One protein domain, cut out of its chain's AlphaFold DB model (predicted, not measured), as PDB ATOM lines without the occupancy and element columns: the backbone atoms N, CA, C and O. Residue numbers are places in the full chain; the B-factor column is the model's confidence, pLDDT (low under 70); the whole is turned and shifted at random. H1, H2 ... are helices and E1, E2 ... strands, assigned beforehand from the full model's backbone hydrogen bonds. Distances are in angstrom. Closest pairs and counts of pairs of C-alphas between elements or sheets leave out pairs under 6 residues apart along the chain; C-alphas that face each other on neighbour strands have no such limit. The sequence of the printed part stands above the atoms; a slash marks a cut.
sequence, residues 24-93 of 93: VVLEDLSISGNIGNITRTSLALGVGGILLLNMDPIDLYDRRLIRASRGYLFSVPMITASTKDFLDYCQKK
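This is residues 24 to 93 of the 93 residues of the protein "RNA methyltransferase" of Chloroflexi bacterium OLB14 (UniProt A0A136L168). A small three-stranded parallel sheet has H1 over one face, while H2 packs on the first part of H1; on the opposite face H3 stands up, and residues 87 to 93 stick out. The printed part has 70 residues, in order E1 H1 E2 H2 E3 H3, sheet order E1 E2 E3, class mixed. It is compact, radius of gyration of the C-alphas 12.0 A, spanning 36 by 27 by 15 A.

E1, residues 24 to 27, is parallel to E2, residues 49 to 53; N 26 and O 51 are 2.8 A apart, within hydrogen-bond range. H1, residues 32 to 44, is on the sheet, its closest C-alphas to E2 those of Thr 39 and Ile 50, 7.6 A. H2, residues 63 to 68, touches residues 32 to 37 of H1, the closest C-alphas those of Gly 36 and Ala 68, 4.5 A, at a steep tilt of 52 degrees, the same way. E3, residues 78 to 81, is parallel to E2, with N 79 and O 50 at 2.9 A. E1, H1, E2 and E2, H2, E3 are strand-helix-strand units, parallel neighbour strands joined through a helix, with right-handed crossovers. H3, residues 83 to 91, is on the opposite face from H1. In H1, H2 and H3 every O i to N i+4 pair is within hydrogen-bond range.

E1 begins at C-alpha 24 (18.958, 29.695, 46.238). H1 is 18.3 A long, E2 13.1 A. H3, 12.4 A, ends at C-alpha 91 (18.999, 46.376, 37.594).

The C-alphas of Arg 67 and Lys 93 are farthest apart, 36.6 A. The printed part has no cut and no long link; residues 57 and 93 have pLDDT under 70.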
ATOM      1  N   VAL A  24      18.219  30.562  47.157       97.44
ATOM      2  CA  VAL A  24      18.958  29.695  46.238       97.44
ATOM      3  C   VAL A  24      18.460  29.950  44.823       97.44
ATOM      4  O   VAL A  24      17.276  29.770  44.544       97.44
ATOM      5  N   VAL A  25      19.361  30.355  43.933       96.56
ATOM      6  CA  VAL A  25      19.067  30.566  42.512       96.56
ATOM      7  C   VAL A  25      19.648  29.405  41.718       96.56
ATOM      8  O   VAL A  25      20.830  29.097  41.854       96.56
ATOM      9  N   LEU A  26      18.815  28.743  40.919       95.12
ATOM     10  CA  LEU A  26      19.207  27.622  40.067       95.12
ATOM     11  C   LEU A  26      18.935  27.985  38.612       95.12
ATOM     12  O   LEU A  26      17.801  28.307  38.271       95.12
ATOM     13  N   GLU A  27      19.956  27.899  37.768       94.25
ATOM     14  CA  GLU A  27      19.869  28.201  36.339       94.25
ATOM     15  C   GLU A  27      19.930  26.917  35.507       94.25
ATOM     16  O   GLU A  27      20.712  26.014  35.810       94.25
ATOM     17  N   ASP A  28      19.052  26.823  34.503       90.75
ATOM     18  CA  ASP A  28      18.988  25.747  33.502       90.75
ATOM     19  C   ASP A  28      18.910  24.320  34.090       90.75
ATOM     20  O   ASP A  28      19.409  23.339  33.524       90.75
ATOM     21  N   LEU A  29      18.270  24.169  35.255       83.38
ATOM     22  CA  LEU A  29      18.190  22.879  35.940       83.38
ATOM     23  C   LEU A  29      17.049  22.013  35.383       83.38
ATOM     24  O   LEU A  29      15.875  22.237  35.661       83.38
ATOM     25  N   SER A  30      17.409  20.957  34.652       79.75
ATOM     26  CA  SER A  30      16.466  20.087  33.925       79.75
ATOM     27  C   SER A  30      16.204  18.722  34.582       79.75
ATOM     28  O   SER A  30      15.418  17.914  34.086       79.75
ATOM     29  N   ILE A  31      16.857  18.416  35.709       88.12
ATOM     30  CA  ILE A  31      16.730  17.119  36.391       88.12
ATOM     31  C   ILE A  31      15.905  17.291  37.666       88.12
ATOM     32  O   ILE A  31      16.413  17.741  38.692       88.12
ATOM     33  N   SER A  32      14.641  16.851  37.631       89.69
ATOM     34  CA  SER A  32      13.715  16.914  38.781       89.69
ATOM     35  C   SER A  32      14.284  16.325  40.083       89.69
ATOM     36  O   SER A  32      14.002  16.842  41.160       89.69
ATOM     37  N   GLY A  33      15.122  15.284  39.998       91.25
ATOM     38  CA  GLY A  33      15.826  14.705  41.148       91.25
ATOM     39  C   GLY A  33      16.797  15.679  41.823       91.25
ATOM     40  O   GLY A  33      16.824  15.764  43.051       91.25
ATOM     41  N   ASN A  34      17.541  16.454  41.032       92.94
ATOM     42  CA  ASN A  34      18.468  17.460  41.546       92.94
ATOM     43  C   ASN A  34      17.699  18.615  42.185       92.94
ATOM     44  O   ASN A  34      17.998  18.967  43.323       92.94
ATOM     45  N   ILE A  35      16.660  19.128  41.510       93.25
ATOM     46  CA  ILE A  35      15.785  20.169  42.075       93.25
ATOM     47  C   ILE A  35      15.195  19.675  43.401       93.25
ATOM     48  O   ILE A  35      15.313  20.354  44.410       93.25
ATOM     49  N   GLY A  36      14.645  18.457  43.439       94.62
ATOM     50  CA  GLY A  36      14.056  17.887  44.650       94.62
ATOM     51  C   GLY A  36      15.042  17.730  45.812       94.62
ATOM     52  O   GLY A  36      14.690  18.025  46.955       94.62
ATOM     53  N   ASN A  37      16.281  17.307  45.544       95.62
ATOM     54  CA  ASN A  37      17.329  17.251  46.566       95.62
ATOM     55  C   ASN A  37      17.702  18.646  47.071       95.62
ATOM     56  O   ASN A  37      17.777  18.842  48.283       95.62
ATOM     57  N   ILE A  38      17.866  19.615  46.169       96.38
ATOM     58  CA  ILE A  38      18.166  20.999  46.538       96.38
ATOM     59  C   ILE A  38      17.019  21.590  47.360       96.38
ATOM     60  O   ILE A  38      17.277  22.146  48.418       96.38
ATOM     61  N   THR A  39      15.757  21.386  46.971       96.25
ATOM     62  CA  THR A  39      14.585  21.824  47.745       96.25
ATOM     63  C   THR A  39      14.616  21.299  49.178       96.25
ATOM     64  O   THR A  39      14.379  22.051  50.122       96.25
ATOM     65  N   ARG A  40      14.950  20.016  49.363       96.69
ATOM     66  CA  ARG A  40      15.061  19.399  50.693       96.69
ATOM     67  C   ARG A  40      16.202  20.002  51.511       96.69
ATOM     68  O   ARG A  40      16.010  20.272  52.694       96.69
ATOM     69  N   THR A  41      17.359  20.218  50.892       97.25
ATOM     70  CA  THR A  41      18.519  20.844  51.541       97.25
ATOM     71  C   THR A  41      18.221  22.290  51.927       97.25
ATOM     72  O   THR A  41      18.447  22.670  53.071       97.25
ATOM     73  N   SER A  42      17.645  23.077  51.020       97.19
ATOM     74  CA  SER A  42      17.260  24.469  51.262       97.19
ATOM     75  C   SER A  42      16.272  24.594  52.419       97.19
ATOM     76  O   SER A  42      16.464  25.430  53.299       97.19
ATOM     77  N   LEU A  43      15.254  23.726  52.471       96.06
ATOM     78  CA  LEU A  43      14.325  23.690  53.599       96.06
ATOM     79  C   LEU A  43      15.044  23.353  54.915       96.06
ATOM     80  O   LEU A  43      14.818  24.025  55.917       96.06
ATOM     81  N   ALA A  44      15.925  22.346  54.916       96.88
ATOM     82  CA  ALA A  44      16.673  21.938  56.108       96.88
ATOM     83  C   ALA A  44      17.625  23.030  56.629       96.88
ATOM     84  O   ALA A  44      17.815  23.151  57.835       96.88
ATOM     85  N   LEU A  45      18.189  23.839  55.729       97.12
ATOM     86  CA  LEU A  45      19.042  24.984  56.060       97.12
ATOM     87  C   LEU A  45      18.246  26.262  56.374       97.12
ATOM     88  O   LEU A  45      18.828  27.279  56.736       97.12
ATOM     89  N   GLY A  46      16.916  26.227  56.253       96.00
ATOM     90  CA  GLY A  46      16.055  27.366  56.556       96.00
ATOM     91  C   GLY A  46      16.152  28.516  55.553       96.00
ATOM     92  O   GLY A  46      15.879  29.653  55.943       96.00
ATOM     93  N   VAL A  47      16.517  28.224  54.298       96.94
ATOM     94  CA  VAL A  47      16.556  29.165  53.162       96.94
ATOM     95  C   VAL A  47      15.183  29.823  52.968       96.94
ATOM     96  O   VAL A  47      14.142  29.195  53.167       96.94
ATOM     97  N   GLY A  48      15.175  31.101  52.588       96.06
ATOM     98  CA  GLY A  48      13.964  31.910  52.441       96.06
ATOM     99  C   GLY A  48      13.139  31.612  51.191       96.06
ATOM    100  O   GLY A  48      11.936  31.850  51.194       96.06
ATOM    101  N   GLY A  49      13.762  31.082  50.140       95.94
ATOM    102  CA  GLY A  49      13.090  30.687  48.909       95.94
ATOM    103  C   GLY A  49      14.044  30.121  47.861       95.94
ATOM    104  O   GLY A  49      15.266  30.128  48.029       95.94
ATOM    105  N   ILE A  50      13.471  29.623  46.770       96.31
ATOM    106  CA  ILE A  50      14.201  29.081  45.625       96.31
ATOM    107  C   ILE A  50      13.711  29.780  44.360       96.31
ATOM    108  O   ILE A  50      12.509  29.819  44.094       96.31
ATOM    109  N   LEU A  51      14.647  30.308  43.578       96.25
ATOM    110  CA  LEU A  51      14.405  30.883  42.262       96.25
ATOM    111  C   LEU A  51      14.928  29.922  41.194       96.25
ATOM    112  O   LEU A  51      16.113  29.601  41.166       96.25
ATOM    113  N   LEU A  52      14.039  29.465  40.321       94.94
ATOM    114  CA  LEU A  52      14.348  28.587  39.201       94.94
ATOM    115  C   LEU A  52      14.339  29.413  37.914       94.94
ATOM    116  O   LEU A  52      13.288  29.903  37.490       94.94
ATOM    117  N   LEU A  53      15.510  29.581  37.312       95.56
ATOM    118  CA  LEU A  53      15.685  30.285  36.052       95.56
ATOM    119  C   LEU A  53      15.587  29.305  34.885       95.56
ATOM    120  O   LEU A  53      16.164  28.219  34.932       95.56
ATOM    121  N   ASN A  54      14.846  29.707  33.850       93.00
ATOM    122  CA  ASN A  54      14.714  28.991  32.577       93.00
ATOM    123  C   ASN A  54      14.315  27.509  32.739       93.00
ATOM    124  O   ASN A  54      14.921  26.620  32.151       93.00
ATOM    125  N   MET A  55      13.283  27.221  33.538       84.88
ATOM    126  CA  MET A  55      12.916  25.835  33.872       84.88
ATOM    127  C   MET A  55      12.353  24.993  32.702       84.88
ATOM    128  O   MET A  55      11.965  23.849  32.919       84.88
ATOM    129  N   ASP A  56      12.279  25.526  31.482       73.50
ATOM    130  CA  ASP A  56      11.700  24.862  30.306       73.50
ATOM    131  C   ASP A  56      12.440  23.538  29.994       73.50
ATOM    132  O   ASP A  56      13.670  23.550  29.882       73.50
ATOM    133  N   PRO A  57      11.763  22.369  29.885       67.19
ATOM    134  CA  PRO A  57      10.311  22.128  29.810       67.19
ATOM    135  C   PRO A  57       9.654  21.580  31.089       67.19
ATOM    136  O   PRO A  57       8.619  20.910  31.027       67.19
ATOM    137  N   ILE A  58      10.257  21.774  32.260       72.44
ATOM    138  CA  ILE A  58       9.703  21.300  33.531       72.44
ATOM    139  C   ILE A  58       8.654  22.279  34.066       72.44
ATOM    140  O   ILE A  58       8.916  23.458  34.286       72.44
ATOM    141  N   ASP A  59       7.469  21.743  34.360       84.38
ATOM    142  CA  ASP A  59       6.472  22.407  35.198       84.38
ATOM    143  C   ASP A  59       6.857  22.253  36.683       84.38
ATOM    144  O   ASP A  59       7.125  21.147  37.159       84.38
ATOM    145  N   LEU A  60       6.853  23.357  37.435       88.62
ATOM    146  CA  LEU A  60       7.132  23.388  38.873       88.62
ATOM    147  C   LEU A  60       6.287  22.377  39.668       88.62
ATOM    148  O   LEU A  60       6.744  21.818  40.668       88.62
ATOM    149  N   TYR A  61       5.052  22.138  39.228       91.44
ATOM    150  CA  TYR A  61       4.113  21.245  39.899       91.44
ATOM    151  C   TYR A  61       3.947  19.907  39.176       91.44
ATOM    152  O   TYR A  61       2.994  19.165  39.431       91.44
ATOM    153  N   ASP A  62       4.897  19.540  38.311       90.44
ATOM    154  CA  ASP A  62       4.897  18.224  37.695       90.44
ATOM    155  C   ASP A  62       5.094  17.111  38.743       90.44
ATOM    156  O   ASP A  62       5.841  17.214  39.723       90.44
ATOM    157  N   ARG A  63       4.438  15.973  38.506       92.12
ATOM    158  CA  ARG A  63       4.441  14.825  39.426       92.12
ATOM    159  C   ARG A  63       5.842  14.290  39.756       92.12
ATOM    160  O   ARG A  63       6.011  13.664  40.802       92.12
ATOM    161  N   ARG A  64       6.828  14.444  38.863       92.38
ATOM    162  CA  ARG A  64       8.216  14.009  39.087       92.38
ATOM    163  C   ARG A  64       8.871  14.905  40.127       92.38
ATOM    164  O   ARG A  64       9.433  14.370  41.078       92.38
ATOM    165  N   LEU A  65       8.722  16.224  40.003       92.75
ATOM    166  CA  LEU A  65       9.272  17.177  40.960       92.75
ATOM    167  C   LEU A  65       8.584  17.109  42.333       92.75
ATOM    168  O   LEU A  65       9.266  17.091  43.363       92.75
ATOM    169  N   ILE A  66       7.256  16.941  42.371       94.56
ATOM    170  CA  ILE A  66       6.515  16.698  43.626       94.56
ATOM    171  C   ILE A  66       7.075  15.472  44.358       94.56
ATOM    172  O   ILE A  66       7.355  15.530  45.557       94.56
ATOM    173  N   ARG A  67       7.292  14.359  43.644       93.94
ATOM    174  CA  ARG A  67       7.856  13.141  44.245       93.94
ATOM    175  C   ARG A  67       9.314  13.315  44.663       93.94
ATOM    176  O   ARG A  67       9.667  12.898  45.763       93.94
ATOM    177  N   ALA A  68      10.145  13.927  43.823       94.31
ATOM    178  CA  ALA A  68      11.566  14.127  44.099       94.31
ATOM    179  C   ALA A  68      11.797  15.010  45.337       94.31
ATOM    180  O   ALA A  68      12.631  14.692  46.183       94.31
ATOM    181  N   SER A  69      11.006  16.076  45.484       95.12
ATOM    182  CA  SER A  69      11.041  16.963  46.654       95.12
ATOM    183  C   SER A  69      10.355  16.379  47.891       95.12
ATOM    184  O   SER A  69      10.439  16.976  48.958       95.12
ATOM    185  N   ARG A  70       9.661  15.236  47.777       94.44
ATOM    186  CA  ARG A  70       8.784  14.680  48.824       94.44
ATOM    187  C   ARG A  70       7.699  15.662  49.291       94.44
ATOM    188  O   ARG A  70       7.329  15.663  50.459       94.44
ATOM    189  N   GLY A  71       7.201  16.500  48.381       93.25
ATOM    190  CA  GLY A  71       6.186  17.516  48.670       93.25
ATOM    191  C   GLY A  71       6.717  18.796  49.323       93.25
ATOM    192  O   GLY A  71       5.956  19.745  49.477       93.25
ATOM    193  N   TYR A  72       8.011  18.887  49.647       95.12
ATOM    194  CA  TYR A  72       8.576  20.080  50.290       95.12
ATOM    195  C   TYR A  72       8.669  21.310  49.379       95.12
ATOM    196  O   TYR A  72       8.876  22.411  49.881       95.12
ATOM    197  N   LEU A  73       8.457  21.164  48.066       94.12
ATOM    198  CA  LEU A  73       8.349  22.321  47.168       94.12
ATOM    199  C   LEU A  73       7.182  23.249  47.550       94.12
ATOM    200  O   LEU A  73       7.215  24.426  47.225       94.12
ATOM    201  N   PHE A  74       6.171  22.742  48.266       94.88
ATOM    202  CA  PHE A  74       5.057  23.545  48.784       94.88
ATOM    203  C   PHE A  74       5.375  24.237  50.121       94.88
ATOM    204  O   PHE A  74       4.558  25.005  50.621       94.88
ATOM    205  N   SER A  75       6.526  23.940  50.732       94.12
ATOM    206  CA  SER A  75       6.923  24.445  52.055       94.12
ATOM    207  C   SER A  75       7.899  25.619  51.990       94.12
ATOM    208  O   SER A  75       8.117  26.280  53.002       94.12
ATOM    209  N   VAL A  76       8.486  25.876  50.820       92.06
ATOM    210  CA  VAL A  76       9.367  27.017  50.562       92.06
ATOM    211  C   VAL A  76       8.814  27.826  49.387       92.06
ATOM    212  O   VAL A  76       8.258  27.233  48.464       92.06
ATOM    213  N   PRO A  77       8.944  29.161  49.381       94.44
ATOM    214  CA  PRO A  77       8.602  29.969  48.216       94.44
ATOM    215  C   PRO A  77       9.394  29.516  46.982       94.44
ATOM    216  O   PRO A  77      10.624  29.579  46.978       94.44
ATOM    217  N   MET A  78       8.687  29.069  45.945       94.31
ATOM    218  CA  MET A  78       9.255  28.672  44.654       94.31
ATOM    219  C   MET A  78       8.902  29.735  43.612       94.31
ATOM    220  O   MET A  78       7.726  29.943  43.313       94.31
ATOM    221  N   ILE A  79       9.910  30.413  43.070       95.19
ATOM    222  CA  ILE A  79       9.760  31.472  42.065       95.19
ATOM    223  C   ILE A  79      10.349  30.965  40.751       95.19
ATOM    224  O   ILE A  79      11.392  30.313  40.748       95.19
ATOM    225  N   THR A  80       9.700  31.270  39.633       93.81
ATOM    226  CA  THR A  80      10.190  30.937  38.289       93.81
ATOM    227  C   THR A  80      10.326  32.204  37.461       93.81
ATOM    228  O   THR A  80       9.404  33.021  37.453       93.81
ATOM    229  N   ALA A  81      11.438  32.365  36.749       95.12
ATOM    230  CA  ALA A  81      11.658  33.500  35.853       95.12
ATOM    231  C   ALA A  81      12.600  33.117  34.704       95.12
ATOM    232  O   ALA A  81      13.251  32.074  34.756       95.12
ATOM    233  N   SER A  82      12.695  33.958  33.674       95.25
ATOM    234  CA  SER A  82      13.828  33.880  32.750       95.25
ATOM    235  C   SER A  82      15.056  34.558  33.365       95.25
ATOM    236  O   SER A  82      14.916  35.476  34.181       95.25
ATOM    237  N   THR A  83      16.265  34.159  32.956       96.25
ATOM    238  CA  THR A  83      17.498  34.861  33.363       96.25
ATOM    239  C   THR A  83      17.416  36.347  33.009       96.25
ATOM    240  O   THR A  83      17.779  37.197  33.819       96.25
ATOM    241  N   LYS A  84      16.866  36.678  31.833       96.31
ATOM    242  CA  LYS A  84      16.676  38.065  31.397       96.31
ATOM    243  C   LYS A  84      15.789  38.852  32.363       96.31
ATOM    244  O   LYS A  84      16.207  39.901  32.839       96.31
ATOM    245  N   ASP A  85      14.603  38.337  32.686       96.44
ATOM    246  CA  ASP A  85      13.666  39.034  33.578       96.44
ATOM    247  C   ASP A  85      14.256  39.215  34.979       96.44
ATOM    248  O   ASP A  85      14.042  40.245  35.618       96.44
ATOM    249  N   PHE A  86      15.019  38.226  35.456       96.69
ATOM    250  CA  PHE A  86      15.701  38.313  36.743       96.69
ATOM    251  C   PHE A  86      16.796  39.389  36.750       96.69
ATOM    252  O   PHE A  86      16.866  40.179  37.692       96.69
ATOM    253  N   LEU A  87      17.615  39.467  35.699       96.50
ATOM    254  CA  LEU A  87      18.631  40.514  35.560       96.50
ATOM    255  C   LEU A  87      17.996  41.905  35.441       96.50
ATOM    256  O   LEU A  87      18.403  42.817  36.161       96.50
ATOM    257  N   ASP A  88      16.963  42.054  34.608       96.94
ATOM    258  CA  ASP A  88      16.218  43.307  34.449       96.94
ATOM    259  C   ASP A  88      15.589  43.753  35.781       96.94
ATOM    260  O   ASP A  88      15.576  44.940  36.113       96.94
ATOM    261  N   TYR A  89      15.080  42.805  36.573       95.62
ATOM    262  CA  TYR A  89      14.544  43.066  37.908       95.62
ATOM    263  C   TYR A  89      15.621  43.546  38.888       95.62
ATOM    264  O   TYR A  89      15.389  44.494  39.638       95.62
ATOM    265  N   CYS A  90      16.805  42.930  38.869       93.38
ATOM    266  CA  CYS A  90      17.927  43.323  39.720       93.38
ATOM    267  C   CYS A  90      18.493  44.707  39.359       93.38
ATOM    268  O   CYS A  90      18.926  45.423  40.254       93.38
ATOM    269  N   GLN A  91      18.476  45.089  38.077       93.50
ATOM    270  CA  GLN A  91      18.999  46.376  37.594       93.50
ATOM    271  C   GLN A  91      18.044  47.557  37.792       93.50
ATOM    272  O   GLN A  91      18.491  48.695  37.892       93.50
ATOM    273  N   LYS A  92      16.728  47.319  37.843       85.19
ATOM    274  CA  LYS A  92      15.716  48.360  38.114       85.19
ATOM    275  C   LYS A  92      15.699  48.828  39.575       85.19
ATOM    276  O   LYS A  92      14.791  49.567  39.962       85.19
ATOM    277  N   LYS A  93      16.647  48.362  40.381       55.25
ATOM    278  CA  LYS A  93      16.724  48.585  41.815       55.25
ATOM    279  C   LYS A  93      17.882  49.503  42.171       55.25
ATOM    280  O   LYS A  93      18.952  49.367  41.544       55.25
TER     281      LYS A  93